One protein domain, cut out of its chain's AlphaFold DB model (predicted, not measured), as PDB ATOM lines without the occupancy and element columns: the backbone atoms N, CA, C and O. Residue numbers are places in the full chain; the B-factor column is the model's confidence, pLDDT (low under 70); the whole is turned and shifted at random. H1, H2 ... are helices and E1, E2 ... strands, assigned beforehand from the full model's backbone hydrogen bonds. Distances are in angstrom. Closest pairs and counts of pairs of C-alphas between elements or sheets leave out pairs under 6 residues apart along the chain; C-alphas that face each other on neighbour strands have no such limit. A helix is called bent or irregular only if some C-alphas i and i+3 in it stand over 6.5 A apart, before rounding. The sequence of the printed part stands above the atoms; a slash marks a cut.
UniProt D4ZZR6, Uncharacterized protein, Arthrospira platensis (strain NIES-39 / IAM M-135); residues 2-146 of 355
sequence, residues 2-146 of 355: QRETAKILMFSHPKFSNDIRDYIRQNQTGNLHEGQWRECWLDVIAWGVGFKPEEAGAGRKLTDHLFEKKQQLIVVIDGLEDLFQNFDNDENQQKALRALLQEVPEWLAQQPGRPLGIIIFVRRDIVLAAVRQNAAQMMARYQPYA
ATOM      1  N   GLN A   2     153.549 275.572 233.777       77.69
ATOM      2  CA  GLN A   2     153.524 274.275 234.512       77.69
ATOM      3  C   GLN A   2     152.736 274.288 235.840       77.69
ATOM      4  O   GLN A   2     151.907 273.418 236.084       77.69
ATOM      5  N   ARG A   3     152.929 275.312 236.685       79.56
ATOM      6  CA  ARG A   3     152.171 275.472 237.946       79.56
ATOM      7  C   ARG A   3     150.678 275.733 237.735       79.56
ATOM      8  O   ARG A   3     149.874 275.438 238.606       79.56
ATOM      9  N   GLU A   4     150.319 276.340 236.613       84.06
ATOM     10  CA  GLU A   4     148.930 276.621 236.245       84.06
ATOM     11  C   GLU A   4     148.257 275.352 235.718       84.06
ATOM     12  O   GLU A   4     147.178 275.004 236.183       84.06
ATOM     13  N   THR A   5     148.952 274.590 234.867       82.75
ATOM     14  CA  THR A   5     148.542 273.250 234.431       82.75
ATOM     15  C   THR A   5     148.312 272.321 235.622       82.75
ATOM     16  O   THR A   5     147.256 271.701 235.704       82.75
ATOM     17  N   ALA A   6     149.242 272.277 236.583       83.44
ATOM     18  CA  ALA A   6     149.090 271.463 237.788       83.44
ATOM     19  C   ALA A   6     147.843 271.848 238.597       83.44
ATOM     20  O   ALA A   6     147.112 270.975 239.048       83.44
ATOM     21  N   LYS A   7     147.543 273.149 238.723       84.50
ATOM     22  CA  LYS A   7     146.315 273.617 239.384       84.50
ATOM     23  C   LYS A   7     145.052 273.183 238.637       84.50
ATOM     24  O   LYS A   7     144.126 272.698 239.275       84.50
ATOM     25  N   ILE A   8     145.018 273.336 237.310       86.94
ATOM     26  CA  ILE A   8     143.870 272.951 236.468       86.94
ATOM     27  C   ILE A   8     143.608 271.442 236.556       86.94
ATOM     28  O   ILE A   8     142.460 271.018 236.665       86.94
ATOM     29  N   LEU A   9     144.671 270.637 236.540       87.06
ATOM     30  CA  LEU A   9     144.595 269.178 236.620       87.06
ATOM     31  C   LEU A   9     144.492 268.650 238.061       87.06
ATOM     32  O   LEU A   9     144.399 267.445 238.258       87.06
ATOM     33  N   MET A  10     144.474 269.534 239.068       87.62
ATOM     34  CA  MET A  10     144.457 269.183 240.496       87.62
ATOM     35  C   MET A  10     145.630 268.277 240.916       87.62
ATOM     36  O   MET A  10     145.495 267.397 241.766       87.62
ATOM     37  N   PHE A  11     146.794 268.490 240.308       91.69
ATOM     38  CA  PHE A  11     148.043 267.810 240.627       91.69
ATOM     39  C   PHE A  11     148.807 268.526 241.747       91.69
ATOM     40  O   PHE A  11     148.478 269.642 242.157       91.69
ATOM     41  N   SER A  12     149.848 267.868 242.256       90.31
ATOM     42  CA  SER A  12     150.744 268.454 243.253       90.31
ATOM     43  C   SER A  12     151.695 269.482 242.622       90.31
ATOM     44  O   SER A  12     151.583 269.828 241.445       90.31
ATOM     45  N   HIS A  13     152.636 270.011 243.403       88.25
ATOM     46  CA  HIS A  13     153.597 270.977 242.880       88.25
ATOM     47  C   HIS A  13     154.528 270.317 241.846       88.25
ATOM     48  O   HIS A  13     155.137 269.293 242.155       88.25
ATOM     49  N   PRO A  14     154.674 270.897 240.636       90.38
ATOM     50  CA  PRO A  14     155.647 270.427 239.657       90.38
ATOM     51  C   PRO A  14     157.063 270.425 240.213       90.38
ATOM     52  O   PRO A  14     157.461 271.371 240.902       90.38
ATOM     53  N   LYS A  15     157.833 269.396 239.858       88.12
ATOM     54  CA  LYS A  15     159.255 269.318 240.192       88.12
ATOM     55  C   LYS A  15     160.030 270.435 239.487       88.12
ATOM     56  O   LYS A  15     159.692 270.819 238.362       88.12
ATOM     57  N   PHE A  16     161.056 270.984 240.139       85.94
ATOM     58  CA  PHE A  16     161.857 272.037 239.520       85.94
ATOM     59  C   PHE A  16     162.666 271.475 238.350       85.94
ATOM     60  O   PHE A  16     163.118 270.330 238.362       85.94
ATOM     61  N   SER A  17     162.881 272.311 237.332       83.62
ATOM     62  CA  SER A  17     163.614 271.902 236.130       83.62
ATOM     63  C   SER A  17     165.031 271.416 236.454       83.62
ATOM     64  O   SER A  17     165.479 270.447 235.853       83.62
ATOM     65  N   ASN A  18     165.709 272.018 237.438       86.75
ATOM     66  CA  ASN A  18     167.043 271.580 237.861       86.75
ATOM     67  C   ASN A  18     167.034 270.153 238.417       86.75
ATOM     68  O   ASN A  18     167.845 269.343 237.987       86.75
ATOM     69  N   ASP A  19     166.068 269.810 239.267       88.19
ATOM     70  CA  ASP A  19     166.005 268.469 239.850       88.19
ATOM     71  C   ASP A  19     165.685 267.400 238.790       88.19
ATOM     72  O   ASP A  19     166.175 266.274 238.856       88.19
ATOM     73  N   ILE A  20     164.872 267.748 237.784       88.56
ATOM     74  CA  ILE A  20     164.631 266.896 236.609       88.56
ATOM     75  C   ILE A  20     165.927 266.705 235.809       88.56
ATOM     76  O   ILE A  20     166.252 265.583 235.421       88.56
ATOM     77  N   ARG A  21     166.676 267.789 235.565       88.81
ATOM     78  CA  ARG A  21     167.962 267.739 234.850       88.81
ATOM     79  C   ARG A  21     168.963 266.858 235.593       88.81
ATOM     80  O   ARG A  21     169.632 266.043 234.963       88.81
ATOM     81  N   ASP A  22     169.037 266.983 236.911       89.25
ATOM     82  CA  ASP A  22     169.948 266.197 237.738       89.25
ATOM     83  C   ASP A  22     169.556 264.718 237.760       89.25
ATOM     84  O   ASP A  22     170.429 263.865 237.610       89.25
ATOM     85  N   TYR A  23     168.259 264.398 237.813       91.12
ATOM     86  CA  TYR A  23     167.785 263.021 237.661       91.12
ATOM     87  C   TYR A  23     168.181 262.414 236.307       91.12
ATOM     88  O   TYR A  23     168.692 261.294 236.250       91.12
ATOM     89  N   ILE A  24     168.003 263.150 235.207       91.00
ATOM     90  CA  ILE A  24     168.415 262.686 233.873       91.00
ATOM     91  C   ILE A  24     169.931 262.449 233.843       91.00
ATOM     92  O   ILE A  24     170.373 261.394 233.394       91.00
ATOM     93  N   ARG A  25     170.736 263.381 234.369       88.44
ATOM     94  CA  ARG A  25     172.204 263.253 234.424       88.44
ATOM     95  C   ARG A  25     172.665 262.066 235.265       88.44
ATOM     96  O   ARG A  25     173.593 261.372 234.868       88.44
ATOM     97  N   GLN A  26     172.014 261.795 236.394       87.75
ATOM     98  CA  GLN A  26     172.317 260.616 237.206       87.75
ATOM     99  C   GLN A  26     172.082 259.334 236.402       87.75
ATOM    100  O   GLN A  26     172.965 258.486 236.328       87.75
ATOM    101  N   ASN A  27     170.955 259.229 235.695       87.44
ATOM    102  CA  ASN A  27     170.655 258.075 234.842       87.44
ATOM    103  C   ASN A  27     171.607 257.948 233.632       87.44
ATOM    104  O   ASN A  27     171.865 256.838 233.159       87.44
ATOM    105  N   GLN A  28     172.228 259.048 233.181       84.44
ATOM    106  CA  GLN A  28     173.302 259.002 232.178       84.44
ATOM    107  C   GLN A  28     174.568 258.271 232.667       84.44
ATOM    108  O   GLN A  28     175.344 257.789 231.846       84.44
ATOM    109  N   THR A  29     174.772 258.110 233.976       81.38
ATOM    110  CA  THR A  29     175.895 257.312 234.504       81.38
ATOM    111  C   THR A  29     175.600 255.811 234.577       81.38
ATOM    112  O   THR A  29     176.524 255.007 234.646       81.38
ATOM    113  N   GLY A  30     174.323 255.416 234.513       78.06
ATOM    114  CA  GLY A  30     173.875 254.039 234.754       78.06
ATOM    115  C   GLY A  30     173.878 253.100 233.541       78.06
ATOM    116  O   GLY A  30     173.486 251.949 233.695       78.06
ATOM    117  N   ASN A  31     174.278 253.568 232.348       81.25
ATOM    118  CA  ASN A  31     174.221 252.819 231.075       81.25
ATOM    119  C   ASN A  31     172.879 252.087 230.856       81.25
ATOM    120  O   ASN A  31     172.836 250.888 230.572       81.25
ATOM    121  N   LEU A  32     171.776 252.817 231.022       89.50
ATOM    122  CA  LEU A  32     170.435 252.267 230.865       89.50
ATOM    123  C   LEU A  32     170.181 251.820 229.419       89.50
ATOM    124  O   LEU A  32     170.642 252.439 228.454       89.50
ATOM    125  N   HIS A  33     169.397 250.757 229.258       90.94
ATOM    126  CA  HIS A  33     168.881 250.379 227.945       90.94
ATOM    127  C   HIS A  33     167.672 251.252 227.553       90.94
ATOM    128  O   HIS A  33     167.087 251.949 228.381       90.94
ATOM    129  N   GLU A  34     167.257 251.200 226.287       87.44
ATOM    130  CA  GLU A  34     166.259 252.133 225.726       87.44
ATOM    131  C   GLU A  34     164.901 252.067 226.449       87.44
ATOM    132  O   GLU A  34     164.402 253.096 226.899       87.44
ATOM    133  N   GLY A  35     164.394 250.863 226.739       91.94
ATOM    134  CA  GLY A  35     163.172 250.706 227.542       91.94
ATOM    135  C   GLY A  35     163.236 251.299 228.960       91.94
ATOM    136  O   GLY A  35     162.231 251.810 229.441       91.94
ATOM    137  N   GLN A  36     164.397 251.284 229.628       94.62
ATOM    138  CA  GLN A  36     164.576 251.949 230.928       94.62
ATOM    139  C   GLN A  36     164.572 253.471 230.763       94.62
ATOM    140  O   GLN A  36     163.955 254.179 231.559       94.62
ATOM    141  N   TRP A  37     165.212 253.973 229.705       96.00
ATOM    142  CA  TRP A  37     165.160 255.387 229.348       96.00
ATOM    143  C   TRP A  37     163.739 255.854 229.039       96.00
ATOM    144  O   TRP A  37     163.361 256.945 229.461       96.00
ATOM    145  N   ARG A  38     162.922 255.033 228.370       96.44
ATOM    146  CA  ARG A  38     161.502 255.327 228.150       96.44
ATOM    147  C   ARG A  38     160.762 255.528 229.470       96.44
ATOM    148  O   ARG A  38     160.069 256.531 229.608       96.44
ATOM    149  N   GLU A  39     160.922 254.627 230.442       96.00
ATOM    150  CA  GLU A  39     160.286 254.799 231.759       96.00
ATOM    151  C   GLU A  39     160.780 256.074 232.459       96.00
ATOM    152  O   GLU A  39     159.968 256.841 232.970       96.00
ATOM    153  N   CYS A  40     162.085 256.363 232.390       95.69
ATOM    154  CA  CYS A  40     162.645 257.601 232.937       95.69
ATOM    155  C   CYS A  40     162.002 258.849 232.315       95.69
ATOM    156  O   CYS A  40     161.670 259.788 233.035       95.69
ATOM    157  N   TRP A  41     161.807 258.870 230.994       97.06
ATOM    158  CA  TRP A  41     161.156 259.987 230.312       97.06
ATOM    159  C   TRP A  41     159.693 260.143 230.704       97.06
ATOM    160  O   TRP A  41     159.252 261.264 230.955       97.06
ATOM    161  N   LEU A  42     158.947 259.040 230.785       96.88
ATOM    162  CA  LEU A  42     157.548 259.060 231.208       96.88
ATOM    163  C   LEU A  42     157.413 259.607 232.638       96.88
ATOM    164  O   LEU A  42     156.552 260.452 232.894       96.88
ATOM    165  N   ASP A  43     158.289 259.186 233.547       96.31
ATOM    166  CA  ASP A  43     158.304 259.673 234.926       96.31
ATOM    167  C   ASP A  43     158.684 261.153 235.003       96.31
ATOM    168  O   ASP A  43     157.979 261.936 235.639       96.31
ATOM    169  N   VAL A  44     159.718 261.583 234.273       95.31
ATOM    170  CA  VAL A  44     160.097 263.002 234.182       95.31
ATOM    171  C   VAL A  44     158.945 263.866 233.663       95.31
ATOM    172  O   VAL A  44     158.719 264.959 234.186       95.31
ATOM    173  N   ILE A  45     158.191 263.386 232.670       95.31
ATOM    174  CA  ILE A  45     157.008 264.082 232.154       95.31
ATOM    175  C   ILE A  45     155.955 264.238 233.259       95.31
ATOM    176  O   ILE A  45     155.457 265.345 233.471       95.31
ATOM    177  N   ALA A  46     155.651 263.166 233.996       96.12
ATOM    178  CA  ALA A  46     154.702 263.210 235.104       96.12
ATOM    179  C   ALA A  46     155.143 264.163 236.220       96.12
ATOM    180  O   ALA A  46     154.374 265.030 236.646       96.12
ATOM    181  N   TRP A  47     156.404 264.087 236.636       95.62
ATOM    182  CA  TRP A  47     156.950 264.957 237.673       95.62
ATOM    183  C   TRP A  47     156.962 266.426 237.238       95.62
ATOM    184  O   TRP A  47     156.657 267.314 238.038       95.62
ATOM    185  N   GLY A  48     157.251 266.689 235.960       92.62
ATOM    186  CA  GLY A  48     157.258 268.027 235.368       92.62
ATOM    187  C   GLY A  48     155.883 268.696 235.308       92.62
ATOM    188  O   GLY A  48     155.806 269.924 235.255       92.62
ATOM    189  N   VAL A  49     154.796 267.920 235.370       92.88
ATOM    190  CA  VAL A  49     153.423 268.447 235.490       92.88
ATOM    191  C   VAL A  49     152.867 268.366 236.913       92.88
ATOM    192  O   VAL A  49     151.745 268.802 237.152       92.88
ATOM    193  N   GLY A  50     153.653 267.863 237.871       93.19
ATOM    194  CA  GLY A  50     153.259 267.735 239.278       93.19
ATOM    195  C   GLY A  50     152.463 266.471 239.598       93.19
ATOM    196  O   GLY A  50     151.890 266.362 240.685       93.19
ATOM    197  N   PHE A  51     152.408 265.505 238.682       95.31
ATOM    198  CA  PHE A  51     151.752 264.230 238.923       95.31
ATOM    199  C   PHE A  51     152.717 263.264 239.610       95.31
ATOM    200  O   PHE A  51     153.698 262.832 239.009       95.31
ATOM    201  N   LYS A  52     152.429 262.950 240.879       94.25
ATOM    202  CA  LYS A  52     153.214 262.031 241.724       94.25
ATOM    203  C   LYS A  52     154.741 262.225 241.591       94.25
ATOM    204  O   LYS A  52     155.435 261.304 241.158       94.25
ATOM    205  N   PRO A  53     155.275 263.427 241.899       91.88
ATOM    206  CA  PRO A  53     156.703 263.707 241.780       91.88
ATOM    207  C   PRO A  53     157.549 262.681 242.541       91.88
ATOM    208  O   PRO A  53     157.197 262.314 243.657       91.88
ATOM    209  N   GLU A  54     158.661 262.251 241.940       89.31
ATOM    210  CA  GLU A  54     159.630 261.282 242.500       89.31
ATOM    211  C   GLU A  54     159.119 259.846 242.663       89.31
ATOM    212  O   GLU A  54     159.880 258.956 243.039       89.31
ATOM    213  N   GLU A  55     157.857 259.584 242.326       93.19
ATOM    214  CA  GLU A  55     157.323 258.229 242.304       93.19
ATOM    215  C   GLU A  55     157.728 257.534 240.997       93.19
ATOM    216  O   GLU A  55     157.443 258.030 239.903       93.19
ATOM    217  N   ALA A  56     158.371 256.370 241.106       92.62
ATOM    218  CA  ALA A  56     158.677 255.529 239.954       92.62
ATOM    219  C   ALA A  56     157.388 254.990 239.305       92.62
ATOM    220  O   ALA A  56     156.456 254.547 239.989       92.62
ATOM    221  N   GLY A  57     157.331 255.017 237.975       94.19
ATOM    222  CA  GLY A  57     156.149 254.643 237.198       94.19
ATOM    223  C   GLY A  57     155.016 255.677 237.243       94.19
ATOM    224  O   GLY A  57     153.894 255.374 236.816       94.19
ATOM    225  N   ALA A  58     155.272 256.888 237.750       95.56
ATOM    226  CA  ALA A  58     154.338 258.011 237.701       95.56
ATOM    227  C   ALA A  58     153.876 258.316 236.271       95.56
ATOM    228  O   ALA A  58     152.712 258.661 236.071       95.56
ATOM    229  N   GLY A  59     154.743 258.135 235.275       93.12
ATOM    230  CA  GLY A  59     154.430 258.396 233.875       93.12
ATOM    231  C   GLY A  59     153.301 257.536 233.308       93.12
ATOM    232  O   GLY A  59     152.406 258.044 232.637       93.12
ATOM    233  N   ARG A  60     153.287 256.239 233.636       94.69
ATOM    234  CA  ARG A  60     152.194 255.330 233.245       94.69
ATOM    235  C   ARG A  60     150.912 255.641 234.005       94.69
ATOM    236  O   ARG A  60     149.840 255.749 233.424       94.69
ATOM    237  N   LYS A  61     151.032 255.887 235.309       96.19
ATOM    238  CA  LYS A  61     149.888 256.260 236.151       96.19
ATOM    239  C   LYS A  61     149.252 257.581 235.699       96.19
ATOM    240  O   LYS A  61     148.052 257.763 235.880       96.19
ATOM    241  N   LEU A  62     150.035 258.496 235.121       96.00
ATOM    242  CA  LEU A  62     149.534 259.753 234.567       96.00
ATOM    243  C   LEU A  62     148.591 259.491 233.391       96.00
ATOM    244  O   LEU A  62     147.523 260.093 233.337       96.00
ATOM    245  N   THR A  63     148.961 258.611 232.457       94.25
ATOM    246  CA  THR A  63     148.104 258.328 231.296       94.25
ATOM    247  C   THR A  63     146.785 257.696 231.713       94.25
ATOM    248  O   THR A  63     145.740 258.129 231.229       94.25
ATOM    249  N   ASP A  64     146.823 256.758 232.661       94.38
ATOM    250  CA  ASP A  64     145.621 256.117 233.205       94.38
ATOM    251  C   ASP A  64     144.717 257.149 233.891       94.38
ATOM    252  O   ASP A  64     143.524 257.239 233.602       94.38
ATOM    253  N   HIS A  65     145.307 258.012 234.724       95.31
ATOM    254  CA  HIS A  65     144.583 259.079 235.405       95.31
ATOM    255  C   HIS A  65     143.892 260.031 234.422       95.31
ATOM    256  O   HIS A  65     142.712 260.346 234.585       95.31
ATOM    257  N   LEU A  66     144.609 260.497 233.396       95.38
ATOM    258  CA  LEU A  66     144.041 261.407 232.403       95.38
ATOM    259  C   LEU A  66     142.902 260.736 231.621       95.38
ATOM    260  O   LEU A  66     141.880 261.375 231.370       95.38
ATOM    261  N   PHE A  67     143.037 259.449 231.290       94.88
ATOM    262  CA  PHE A  67     141.977 258.682 230.636       94.88
ATOM    263  C   PHE A  67     140.721 258.582 231.514       94.88
ATOM    264  O   PHE A  67     139.628 258.947 231.074       94.88
ATOM    265  N   GLU A  68     140.873 258.168 232.775       95.06
ATOM    266  CA  GLU A  68     139.771 258.038 233.739       95.06
ATOM    267  C   GLU A  68     139.052 259.368 233.989       95.06
ATOM    268  O   GLU A  68     137.822 259.422 234.089       95.06
ATOM    269  N   LYS A  69     139.813 260.464 234.069       94.56
ATOM    270  CA  LYS A  69     139.280 261.815 234.276       94.56
ATOM    271  C   LYS A  69     138.801 262.491 232.995       94.56
ATOM    272  O   LYS A  69     138.295 263.609 233.075       94.56
ATOM    273  N   LYS A  70     138.914 261.831 231.835       93.62
ATOM    274  CA  LYS A  70     138.589 262.387 230.509       93.62
ATOM    275  C   LYS A  70     139.304 263.717 230.244       93.62
ATOM    276  O   LYS A  70     138.730 264.649 229.685       93.62
ATOM    277  N   GLN A  71     140.556 263.804 230.676       93.56
ATOM    278  CA  GLN A  71     141.425 264.955 230.489       93.56
ATOM    279  C   GLN A  71     142.423 264.685 229.365       93.56
ATOM    280  O   GLN A  71     142.796 263.544 229.095       93.56
ATOM    281  N   GLN A  72     142.863 265.759 228.714       93.19
ATOM    282  CA  GLN A  72     143.902 265.710 227.693       93.19
ATOM    283  C   GLN A  72     145.044 266.638 228.082       93.19
ATOM    284  O   GLN A  72     144.823 267.754 228.554       93.19
ATOM    285  N   LEU A  73     146.268 266.170 227.865       94.88
ATOM    286  CA  LEU A  73     147.491 266.898 228.156       94.88
ATOM    287  C   LEU A  73     148.428 266.804 226.953       94.88
ATOM    288  O   LEU A  73     148.690 265.717 226.448       94.88
ATOM    289  N   ILE A  74     148.960 267.943 226.514       95.38
ATOM    290  CA  ILE A  74     150.042 268.004 225.529       95.38
ATOM    291  C   ILE A  74     151.279 268.544 226.232       95.38
ATOM    292  O   ILE A  74     151.232 269.596 226.869       95.38
ATOM    293  N   VAL A  75     152.385 267.818 226.106       95.06
ATOM    294  CA  VAL A  75     153.678 268.184 226.680       95.06
ATOM    295  C   VAL A  75     154.594 268.674 225.572       95.06
ATOM    296  O   VAL A  75     154.740 268.018 224.544       95.06
ATOM    297  N   VAL A  76     155.219 269.828 225.789       95.25
ATOM    298  CA  VAL A  76     156.218 270.392 224.877       95.25
ATOM    299  C   VAL A  76     157.592 270.253 225.517       95.25
ATOM    300  O   VAL A  76     157.782 270.665 226.662       95.25
ATOM    301  N   ILE A  77     158.533 269.669 224.780       94.38
ATOM    302  CA  ILE A  77     159.932 269.508 225.181       94.38
ATOM    303  C   ILE A  77     160.811 270.300 224.217       94.38
ATOM    304  O   ILE A  77     160.627 270.217 223.004       94.38
ATOM    305  N   ASP A  78     161.762 271.046 224.770       92.44
ATOM    306  CA  ASP A  78     162.743 271.853 224.043       92.44
ATOM    307  C   ASP A  78     164.053 271.934 224.854       92.44
ATOM    308  O   ASP A  78     164.070 271.586 226.041       92.44
ATOM    309  N   GLY A  79     165.144 272.381 224.228       89.62
ATOM    310  CA  GLY A  79     166.447 272.567 224.876       89.62
ATOM    311  C   GLY A  79     167.159 271.257 225.224       89.62
ATOM    312  O   GLY A  79     167.798 271.145 226.273       89.62
ATOM    313  N   LEU A  80     167.031 270.236 224.370       92.44
ATOM    314  CA  LEU A  80     167.707 268.947 224.563       92.44
ATOM    315  C   LEU A  80     169.238 269.075 224.481       92.44
ATOM    316  O   LEU A  80     169.949 268.320 225.137       92.44
ATOM    317  N   GLU A  81     169.750 270.053 223.738       88.94
ATOM    318  CA  GLU A  81     171.174 270.377 223.608       88.94
ATOM    319  C   GLU A  81     171.834 270.787 224.934       88.94
ATOM    320  O   GLU A  81     173.016 270.520 225.143       88.94
ATOM    321  N   ASP A  82     171.077 271.383 225.859       87.88
ATOM    322  CA  ASP A  82     171.595 271.755 227.179       87.88
ATOM    323  C   ASP A  82     171.778 270.522 228.076       87.88
ATOM    324  O   ASP A  82     172.650 270.489 228.954       87.88
ATOM    325  N   LEU A  83     170.915 269.521 227.873       88.81
ATOM    326  CA  LEU A  83     170.863 268.268 228.625       88.81
ATOM    327  C   LEU A  83     171.863 267.231 228.114       88.81
ATOM    328  O   LEU A  83     172.426 266.473 228.905       88.81
ATOM    329  N   PHE A  84     172.069 267.199 226.803       91.50
ATOM    330  CA  PHE A  84     172.912 266.236 226.115       91.50
ATOM    331  C   PHE A  84     173.970 267.006 225.337       91.50
ATOM    332  O   PHE A  84     173.742 267.375 224.196       91.50
ATOM    333  N   GLN A  85     175.115 267.294 225.957       89.62
ATOM    334  CA  GLN A  85     176.184 268.085 225.324       89.62
ATOM    335  C   GLN A  85     177.165 267.228 224.513       89.62
ATOM    336  O   GLN A  85     177.873 267.748 223.658       89.62
ATOM    337  N   ASN A  86     177.197 265.912 224.761       90.75
ATOM    338  CA  ASN A  86     178.143 264.972 224.153       90.75
ATOM    339  C   ASN A  86     177.433 263.954 223.248       90.75
ATOM    340  O   ASN A  86     177.941 262.854 223.039       90.75
ATOM    341  N   PHE A  87     176.263 264.310 222.703       89.94
ATOM    342  CA  PHE A  87     175.408 263.409 221.923       89.94
ATOM    343  C   PHE A  87     176.104 262.778 220.706       89.94
ATOM    344  O   PHE A  87     175.697 261.709 220.263       89.94
ATOM    345  N   ASP A  88     177.161 263.393 220.173       87.19
ATOM    346  CA  ASP A  88     177.925 262.837 219.052       87.19
ATOM    347  C   ASP A  88     178.807 261.643 219.458       87.19
ATOM    348  O   ASP A  88     178.997 260.716 218.668       87.19
ATOM    349  N   ASN A  89     179.304 261.627 220.701       89.88
ATOM    350  CA  ASN A  89     180.339 260.692 221.160       89.88
ATOM    351  C   ASN A  89     179.916 259.811 222.349       89.88
ATOM    352  O   ASN A  89     180.634 258.874 222.688       89.88
ATOM    353  N   ASP A  90     178.775 260.088 222.982       90.50
ATOM    354  CA  ASP A  90     178.268 259.348 224.141       90.50
ATOM    355  C   ASP A  90     177.076 258.459 223.750       90.50
ATOM    356  O   ASP A  90     175.972 258.936 223.469       90.50
ATOM    357  N   GLU A  91     177.297 257.141 223.745       90.31
ATOM    358  CA  GLU A  91     176.264 256.160 223.397       90.31
ATOM    359  C   GLU A  91     175.076 256.168 224.364       90.31
ATOM    360  O   GLU A  91     173.948 255.905 223.944       90.31
ATOM    361  N   ASN A  92     175.281 256.460 225.650       91.62
ATOM    362  CA  ASN A  92     174.176 256.471 226.604       91.62
ATOM    363  C   ASN A  92     173.294 257.710 226.410       91.62
ATOM    364  O   ASN A  92     172.068 257.606 226.465       91.62
ATOM    365  N   GLN A  93     173.891 258.863 226.085       93.25
ATOM    366  CA  GLN A  93     173.128 260.040 225.652       93.25
ATOM    367  C   GLN A  93     172.345 259.754 224.363       93.25
ATOM    368  O   GLN A  93     171.167 260.103 224.268       93.25
ATOM    369  N   GLN A  94     172.951 259.055 223.398       93.19
ATOM    370  CA  GLN A  94     172.266 258.637 222.167       93.19
ATOM    371  C   GLN A  94     171.084 257.696 222.448       93.19
ATOM    372  O   GLN A  94     170.025 257.874 221.846       93.19
ATOM    373  N   LYS A  95     171.221 256.734 223.376       93.88
ATOM    374  CA  LYS A  95     170.119 255.852 223.817       93.88
ATOM    375  C   LYS A  95     168.992 256.642 224.482       93.88
ATOM    376  O   LYS A  95     167.829 256.439 224.138       93.88
ATOM    377  N   ALA A  96     169.325 257.573 225.377       95.12
ATOM    378  CA  ALA A  96     168.349 258.434 226.043       95.12
ATOM    379  C   ALA A  96     167.528 259.250 225.035       95.12
ATOM    380  O   ALA A  96     166.298 259.280 225.103       95.12
ATOM    381  N   LEU A  97     168.210 259.875 224.072       95.19
ATOM    382  CA  LEU A  97     167.589 260.643 222.996       95.19
ATOM    383  C   LEU A  97     166.733 259.752 222.093       95.19
ATOM    384  O   LEU A  97     165.604 260.116 221.774       95.19
ATOM    385  N   ARG A  98     167.227 258.571 221.706       94.19
ATOM    386  CA  ARG A  98     166.466 257.631 220.872       94.19
ATOM    387  C   ARG A  98     165.181 257.175 221.561       94.19
ATOM    388  O   ARG A  98     164.126 257.207 220.931       94.19
ATOM    389  N   ALA A  99     165.247 256.840 222.848       95.62
ATOM    390  CA  ALA A  99     164.073 256.467 223.632       95.62
ATOM    391  C   ALA A  99     163.027 257.595 223.666       95.62
ATOM    392  O   ALA A  99     161.840 257.337 223.469       95.62
ATOM    393  N   LEU A 100     163.450 258.855 223.835       96.44
ATOM    394  CA  LEU A 100     162.536 260.002 223.803       96.44
ATOM    395  C   LEU A 100     161.913 260.225 222.420       96.44
ATOM    396  O   LEU A 100     160.736 260.553 222.314       96.44
ATOM    397  N   LEU A 101     162.711 260.093 221.361       94.12
ATOM    398  CA  LEU A 101     162.311 260.438 219.998       94.12
ATOM    399  C   LEU A 101     161.506 259.334 219.295       94.12
ATOM    400  O   LEU A 101     160.774 259.634 218.349       94.12
ATOM    401  N   GLN A 102     161.655 258.078 219.721       92.62
ATOM    402  CA  GLN A 102     161.022 256.912 219.096       92.62
ATOM    403  C   GLN A 102     160.120 256.167 220.079       92.62
ATOM    404  O   GLN A 102     158.903 256.151 219.893       92.62
ATOM    405  N   GLU A 103     160.684 255.613 221.156       94.56
ATOM    406  CA  GLU A 103     159.935 254.712 222.040       94.56
ATOM    407  C   GLU A 103     158.808 255.405 222.815       94.56
ATOM    408  O   GLU A 103     157.733 254.829 222.985       94.56
ATOM    409  N   VAL A 104     159.025 256.634 223.295       96.62
ATOM    410  CA  VAL A 104     157.997 257.390 224.030       96.62
ATOM    411  C   VAL A 104     156.799 257.716 223.121       96.62
ATOM    412  O   VAL A 104     155.682 257.344 223.488       96.62
ATOM    413  N   PRO A 105     156.962 258.331 221.928       94.50
ATOM    414  CA  PRO A 105     155.859 258.533 220.988       94.50
ATOM    415  C   PRO A 105     155.140 257.241 220.585       94.50
ATOM    416  O   PRO A 105     153.911 257.228 220.513       94.50
ATOM    417  N   GLU A 106     155.881 256.157 220.334       94.31
ATOM    418  CA  GLU A 106     155.299 254.854 219.989       94.31
ATOM    419  C   GLU A 106     154.443 254.297 221.125       94.31
ATOM    420  O   GLU A 106     153.315 253.860 220.890       94.31
ATOM    421  N   TRP A 107     154.936 254.376 222.361       96.12
ATOM    422  CA  TRP A 107     154.193 253.946 223.540       96.12
ATOM    423  C   TRP A 107     152.944 254.805 223.780       96.12
ATOM    424  O   TRP A 107     151.866 254.260 224.026       96.12
ATOM    425  N   LEU A 108     153.048 256.133 223.652       96.19
ATOM    426  CA  LEU A 108     151.914 257.056 223.801       96.19
ATOM    427  C   LEU A 108     150.818 256.796 222.758       96.19
ATOM    428  O   LEU A 108     149.630 256.839 223.078       96.19
ATOM    429  N   ALA A 109     151.197 256.472 221.518       94.25
ATOM    430  CA  ALA A 109     150.252 256.184 220.438       94.25
ATOM    431  C   ALA A 109     149.396 254.927 220.687       94.25
ATOM    432  O   ALA A 109     148.291 254.825 220.135       94.25
ATOM    433  N   GLN A 110     149.898 253.999 221.509       95.25
ATOM    434  CA  GLN A 110     149.229 252.756 221.902       95.25
ATOM    435  C   GLN A 110     148.277 252.932 223.098       95.25
ATOM    436  O   GLN A 110     147.502 252.020 223.382       95.25
ATOM    437  N   GLN A 111     148.298 254.078 223.792       94.38
ATOM    438  CA  GLN A 111     147.466 254.275 224.982       94.38
ATOM    439  C   GLN A 111     145.977 254.450 224.629       94.38
ATOM    440  O   GLN A 111     145.651 255.200 223.696       94.38
ATOM    441  N   PRO A 112     145.051 253.821 225.382       90.50
ATOM    442  CA  PRO A 112     143.614 254.007 225.197       90.50
ATOM    443  C   PRO A 112     143.218 255.483 225.275       90.50
ATOM    444  O   PRO A 112     143.638 256.201 226.175       90.50
ATOM    445  N   GLY A 113     142.433 255.963 224.306       90.50
ATOM    446  CA  GLY A 113     141.962 257.356 224.258       90.50
ATOM    447  C   GLY A 113     143.040 258.422 224.008       90.50
ATOM    448  O   GLY A 113     142.683 259.584 223.843       90.50
ATOM    449  N   ARG A 114     144.328 258.041 223.946       94.38
ATOM    450  CA  ARG A 114     145.490 258.923 223.714       94.38
ATOM    451  C   ARG A 114     145.425 260.238 224.516       94.38
ATOM    452  O   ARG A 114     145.493 261.318 223.927       94.38
ATOM    453  N   PRO A 115     145.279 260.173 225.851       95.25
ATOM    454  CA  PRO A 115     145.071 261.360 226.678       95.25
ATOM    455  C   PRO A 115     146.341 262.206 226.861       95.25
ATOM    456  O   PRO A 115     146.254 263.351 227.300       95.25
ATOM    457  N   LEU A 116     147.516 261.661 226.530       96.00
ATOM    458  CA  LEU A 116     148.806 262.334 226.633       96.00
ATOM    459  C   LEU A 116     149.468 262.429 225.253       96.00
ATOM    460  O   LEU A 116     149.793 261.414 224.638       96.00
ATOM    461  N   GLY A 117     149.672 263.657 224.780       95.62
ATOM    462  CA  GLY A 117     150.408 263.983 223.562       95.62
ATOM    463  C   GLY A 117     151.757 264.631 223.866       95.62
ATOM    464  O   GLY A 117     151.954 265.222 224.929       95.62
ATOM    465  N   ILE A 118     152.683 264.554 222.909       95.94
ATOM    466  CA  ILE A 118     154.023 265.132 223.034       95.94
ATOM    467  C   ILE A 118     154.431 265.874 221.757       95.94
ATOM    468  O   ILE A 118     154.161 265.414 220.647       95.94
ATOM    469  N   ILE A 119     155.091 267.019 221.925       95.81
ATOM    470  CA  ILE A 119     155.755 267.796 220.875       95.81
ATOM    471  C   ILE A 119     157.206 267.985 221.311       95.81
ATOM    472  O   ILE A 119     157.461 268.510 222.393       95.81
ATOM    473  N   ILE A 120     158.154 267.546 220.483       95.38
ATOM    474  CA  ILE A 120     159.584 267.584 220.801       95.38
ATOM    475  C   ILE A 120     160.282 268.476 219.778       95.38
ATOM    476  O   ILE A 120     160.342 268.132 218.595       95.38
ATOM    477  N   PHE A 121     160.823 269.602 220.232       95.12
ATOM    478  CA  PHE A 121     161.755 270.406 219.456       95.12
ATOM    479  C   PHE A 121     163.157 269.831 219.627       95.12
ATOM    480  O   PHE A 121     163.651 269.639 220.737       95.12
ATOM    481  N   VAL A 122     163.780 269.481 218.504       92.94
ATOM    482  CA  VAL A 122     165.105 268.868 218.484       92.94
ATOM    483  C   VAL A 122     165.859 269.322 217.246       92.94
ATOM    484  O   VAL A 122     165.306 269.407 216.145       92.94
ATOM    485  N   ARG A 123     167.144 269.621 217.422       90.75
ATOM    486  CA  ARG A 123     168.025 269.971 216.311       90.75
ATOM    487  C   ARG A 123     168.286 268.753 215.423       90.75
ATOM    488  O   ARG A 123     168.363 267.618 215.890       90.75
ATOM    489  N   ARG A 124     168.460 268.994 214.121       88.69
ATOM    490  CA  ARG A 124     168.664 267.933 213.120       88.69
ATOM    491  C   ARG A 124     169.897 267.068 213.410       88.69
ATOM    492  O   ARG A 124     169.828 265.860 213.220       88.69
ATOM    493  N   ASP A 125     170.998 267.671 213.842       88.88
ATOM    494  CA  ASP A 125     172.249 266.980 214.184       88.88
ATOM    495  C   ASP A 125     172.074 265.996 215.347       88.88
ATOM    496  O   ASP A 125     172.485 264.844 215.223       88.88
ATOM    497  N   ILE A 126     171.354 266.390 216.401       92.44
ATOM    498  CA  ILE A 126     171.010 265.505 217.526       92.44
ATOM    499  C   ILE A 126     170.241 264.272 217.035       92.44
ATOM    500  O   ILE A 126     170.550 263.145 217.429       92.44
ATOM    501  N   VAL A 127     169.260 264.453 216.140       91.19
ATOM    502  CA  VAL A 127     168.496 263.312 215.606       91.19
ATOM    503  C   VAL A 127     169.383 262.386 214.774       91.19
ATOM    504  O   VAL A 127     169.284 261.166 214.907       91.19
ATOM    505  N   LEU A 128     170.260 262.945 213.935       90.06
ATOM    506  CA  LEU A 128     171.188 262.160 213.113       90.06
ATOM    507  C   LEU A 128     172.190 261.369 213.966       90.06
ATOM    508  O   LEU A 128     172.505 260.228 213.625       90.06
ATOM    509  N   ALA A 129     172.649 261.939 215.080       90.19
ATOM    510  CA  ALA A 129     173.544 261.265 216.013       90.19
ATOM    511  C   ALA A 129     172.839 260.134 216.785       90.19
ATOM    512  O   ALA A 129     173.390 259.037 216.916       90.19
ATOM    513  N   ALA A 130     171.609 260.373 217.257       90.12
ATOM    514  CA  ALA A 130     170.854 259.423 218.077       90.12
ATOM    515  C   ALA A 130     170.215 258.272 217.271       90.12
ATOM    516  O   ALA A 130     170.155 257.133 217.749       90.12
ATOM    517  N   VAL A 131     169.751 258.537 216.043       86.38
ATOM    518  CA  VAL A 131     168.959 257.605 215.216       86.38
ATOM    519  C   VAL A 131     169.728 257.200 213.953       86.38
ATOM    520  O   VAL A 131     169.357 257.543 212.836       86.38
ATOM    521  N   ARG A 132     170.816 256.437 214.099       79.50
ATOM    522  CA  ARG A 132     171.725 256.142 212.970       79.50
ATOM    523  C   ARG A 132     171.111 255.284 211.855       79.50
ATOM    524  O   ARG A 132     171.338 255.565 210.685       79.50
ATOM    525  N   GLN A 133     170.339 254.248 212.194       81.19
ATOM    526  CA  GLN A 133     169.852 253.270 211.204       81.19
ATOM    527  C   GLN A 133     168.648 253.772 210.391       81.19
ATOM    528  O   GLN A 133     168.594 253.558 209.185       81.19
ATOM    529  N   ASN A 134     167.712 254.491 211.026       84.00
ATOM    530  CA  ASN A 134     166.441 254.908 210.411       84.00
ATOM    531  C   ASN A 134     166.269 256.438 210.325       84.00
ATOM    532  O   ASN A 134     165.152 256.928 210.139       84.00
ATOM    533  N   ALA A 135     167.359 257.211 210.438       85.19
ATOM    534  CA  ALA A 135     167.332 258.677 210.382       85.19
ATOM    535  C   ALA A 135     166.567 259.208 209.164       85.19
ATOM    536  O   ALA A 135     165.715 260.080 209.308       85.19
ATOM    537  N   ALA A 136     166.839 258.680 207.965       86.44
ATOM    538  CA  ALA A 136     166.222 259.167 206.731       86.44
ATOM    539  C   ALA A 136     164.690 259.022 206.747       86.44
ATOM    540  O   ALA A 136     163.975 259.957 206.385       86.44
ATOM    541  N   GLN A 137     164.184 257.885 207.229       87.75
ATOM    542  CA  GLN A 137     162.750 257.633 207.359       87.75
ATOM    543  C   GLN A 137     162.112 258.557 208.402       87.75
ATOM    544  O   GLN A 137     161.050 259.128 208.157       87.75
ATOM    545  N   MET A 138     162.774 258.745 209.549       87.81
ATOM    546  CA  MET A 138     162.299 259.653 210.592       87.81
ATOM    547  C   MET A 138     162.253 261.104 210.092       87.81
ATOM    548  O   MET A 138     161.238 261.777 210.255       87.81
ATOM    549  N   MET A 139     163.309 261.568 209.420       87.44
ATOM    550  CA  MET A 139     163.357 262.901 208.813       87.44
ATOM    551  C   MET A 139     162.240 263.094 207.790       87.44
ATOM    552  O   MET A 139     161.561 264.116 207.817       87.44
ATOM    553  N   ALA A 140     162.007 262.111 206.914       89.56
ATOM    554  CA  ALA A 140     160.944 262.182 205.917       89.56
ATOM    555  C   ALA A 140     159.554 262.296 206.565       89.56
ATOM    556  O   ALA A 140     158.746 263.120 206.139       89.56
ATOM    557  N   ARG A 141     159.297 261.525 207.631       89.81
ATOM    558  CA  ARG A 141     158.023 261.542 208.368       89.81
ATOM    559  C   ARG A 141     157.711 262.909 208.981       89.81
ATOM    560  O   ARG A 141     156.555 263.322 208.966       89.81
ATOM    561  N   TYR A 142     158.719 263.596 209.518       90.06
ATOM    562  CA  TYR A 142     158.542 264.878 210.212       90.06
ATOM    563  C   TYR A 142     158.865 266.106 209.358       90.06
ATOM    564  O   TYR A 142     158.728 267.231 209.831       90.06
ATOM    565  N   GLN A 143     159.235 265.921 208.090       87.12
ATOM    566  CA  GLN A 143     159.609 267.019 207.201       87.12
ATOM    567  C   GLN A 143     158.546 268.127 207.054       87.12
ATOM    568  O   GLN A 143     158.939 269.294 207.001       87.12
ATOM    569  N   PRO A 144     157.228 267.835 207.017       87.00
ATOM    570  CA  PRO A 144     156.206 268.886 206.980       87.00
ATOM    571  C   PRO A 144     156.209 269.811 208.207       87.00
ATOM    572  O   PRO A 144     155.734 270.936 208.120       87.00
ATOM    573  N   TYR A 145     156.758 269.350 209.334       87.62
ATOM    574  CA  TYR A 145     156.828 270.087 210.600       87.62
ATOM    575  C   TYR A 145     158.222 270.661 210.877       87.62
ATOM    576  O   TYR A 145     158.458 271.236 211.938       87.62
ATOM    577  N   ALA A 146     159.169 270.482 209.951       87.12
ATOM    578  CA  ALA A 146     160.529 270.950 210.137       87.12
ATOM    579  C   ALA A 146     160.563 272.482 210.179       87.12
ATOM    580  O   ALA A 146     160.265 273.152 209.187       87.12
TER     581      ALA A 146
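This is residues 2 to 146 of the 355 residues of an uncharacterized protein of Arthrospira platensis (strain NIES-39 / IAM M-135) (UniProt D4ZZR6). Two crossed helices, H3 and H6, make the core; H4 packs on H3, and a small two-strand sheet lies beside them, its strand E2 packed on H6 and H4. H2 folds back along H3 as a helical hairpin, H7 meets H6 with its last residue, Ala 130, near Gln 94 of H6 and makes a corner with it, and H1 and H8 lie farthest out, with residues 140 to 145 of H8 sticking out. The printed part has 145 residues with eight named helices and two named strands, in the order H1 H2 H3 H4 E1 H5 H6 E2 H7 H8; the sheet, E1 beside E2, is parallel and the class is mostly helix. It is compact, with a radius of gyration of the C-alphas of 15.1 A and spans of 41 by 33 by 24 A.

Find C-alpha 2 at (153.524, 274.275, 234.512), where H1, residues 2 to 8, begins. Next come H2, residues 17 to 29, 19.1 A long; H3, residues 34 to 48, 20.7 A; and H4, residues 58 to 68, 15.1 A. E1 is residues 73 to 77 and H5 residues 80 to 83. From C-alpha 91 at (176.264, 256.160, 223.397), H6 runs 26.2 A to residue 109, with a kink of 28 degrees near residue 98; it is only just irregular, with C-alphas 101 and 104 6.6 A apart. E2 is residues 116 to 120 and H7 residues 124 to 130. H8, residues 135 to 145, ends with C-alpha 145 at (156.828, 270.087, 210.600) and is irregular, with the C-alphas of residues 141 and 144 7.7 A apart.

Start at the hub, H3 and H6: they touch, closest at C-alphas 34 and 99, 5.3 A, and are only just about perpendicular at 70.3 degrees. H3 touches H4, C-alphas 42 and 59 at 4.2 A, at a steep tilt of 64 degrees. In the hairpin of H2 and H3, C-alphas 20 and 44 are closest, 6.5 A, at a shallow tilt of 14 degrees, opposite ways. H6 touches H7, C-alphas 94 and 130 at 4.4 A, about perpendicular at 79 degrees. H8 is close to H7 but not clearly touching, C-alphas 128 and 135 at 5.9 A; H1 is likewise to H3, C-alphas 2 and 48 at 7.3 A, and H5 to H2, C-alphas 21 and 83 at 6.9 A. E1, H5, H6 and E2 form a strand-helix-strand unit, two parallel neighbour strands with helices between, and its crossover is right-handed. Between E1 and E2, look at N 75 and O 117, 2.9 A, and N 117 and O 73, 2.8 A, within hydrogen-bond range. Every O i to N i+4 pair is within hydrogen-bond range in H1, H3, H4 and H7, against 8 of 9 in H2, 13 of 15 in H6 and 5 of 7 in H8; H5 is too short for such a pair.

The two C-alphas farthest apart, those of Lys 69 and Asn 89, are 43.1 A apart. The printed part has no cut, and no link is long. The mean pLDDT of the printed part is 91.1, and no printed residue is under 70.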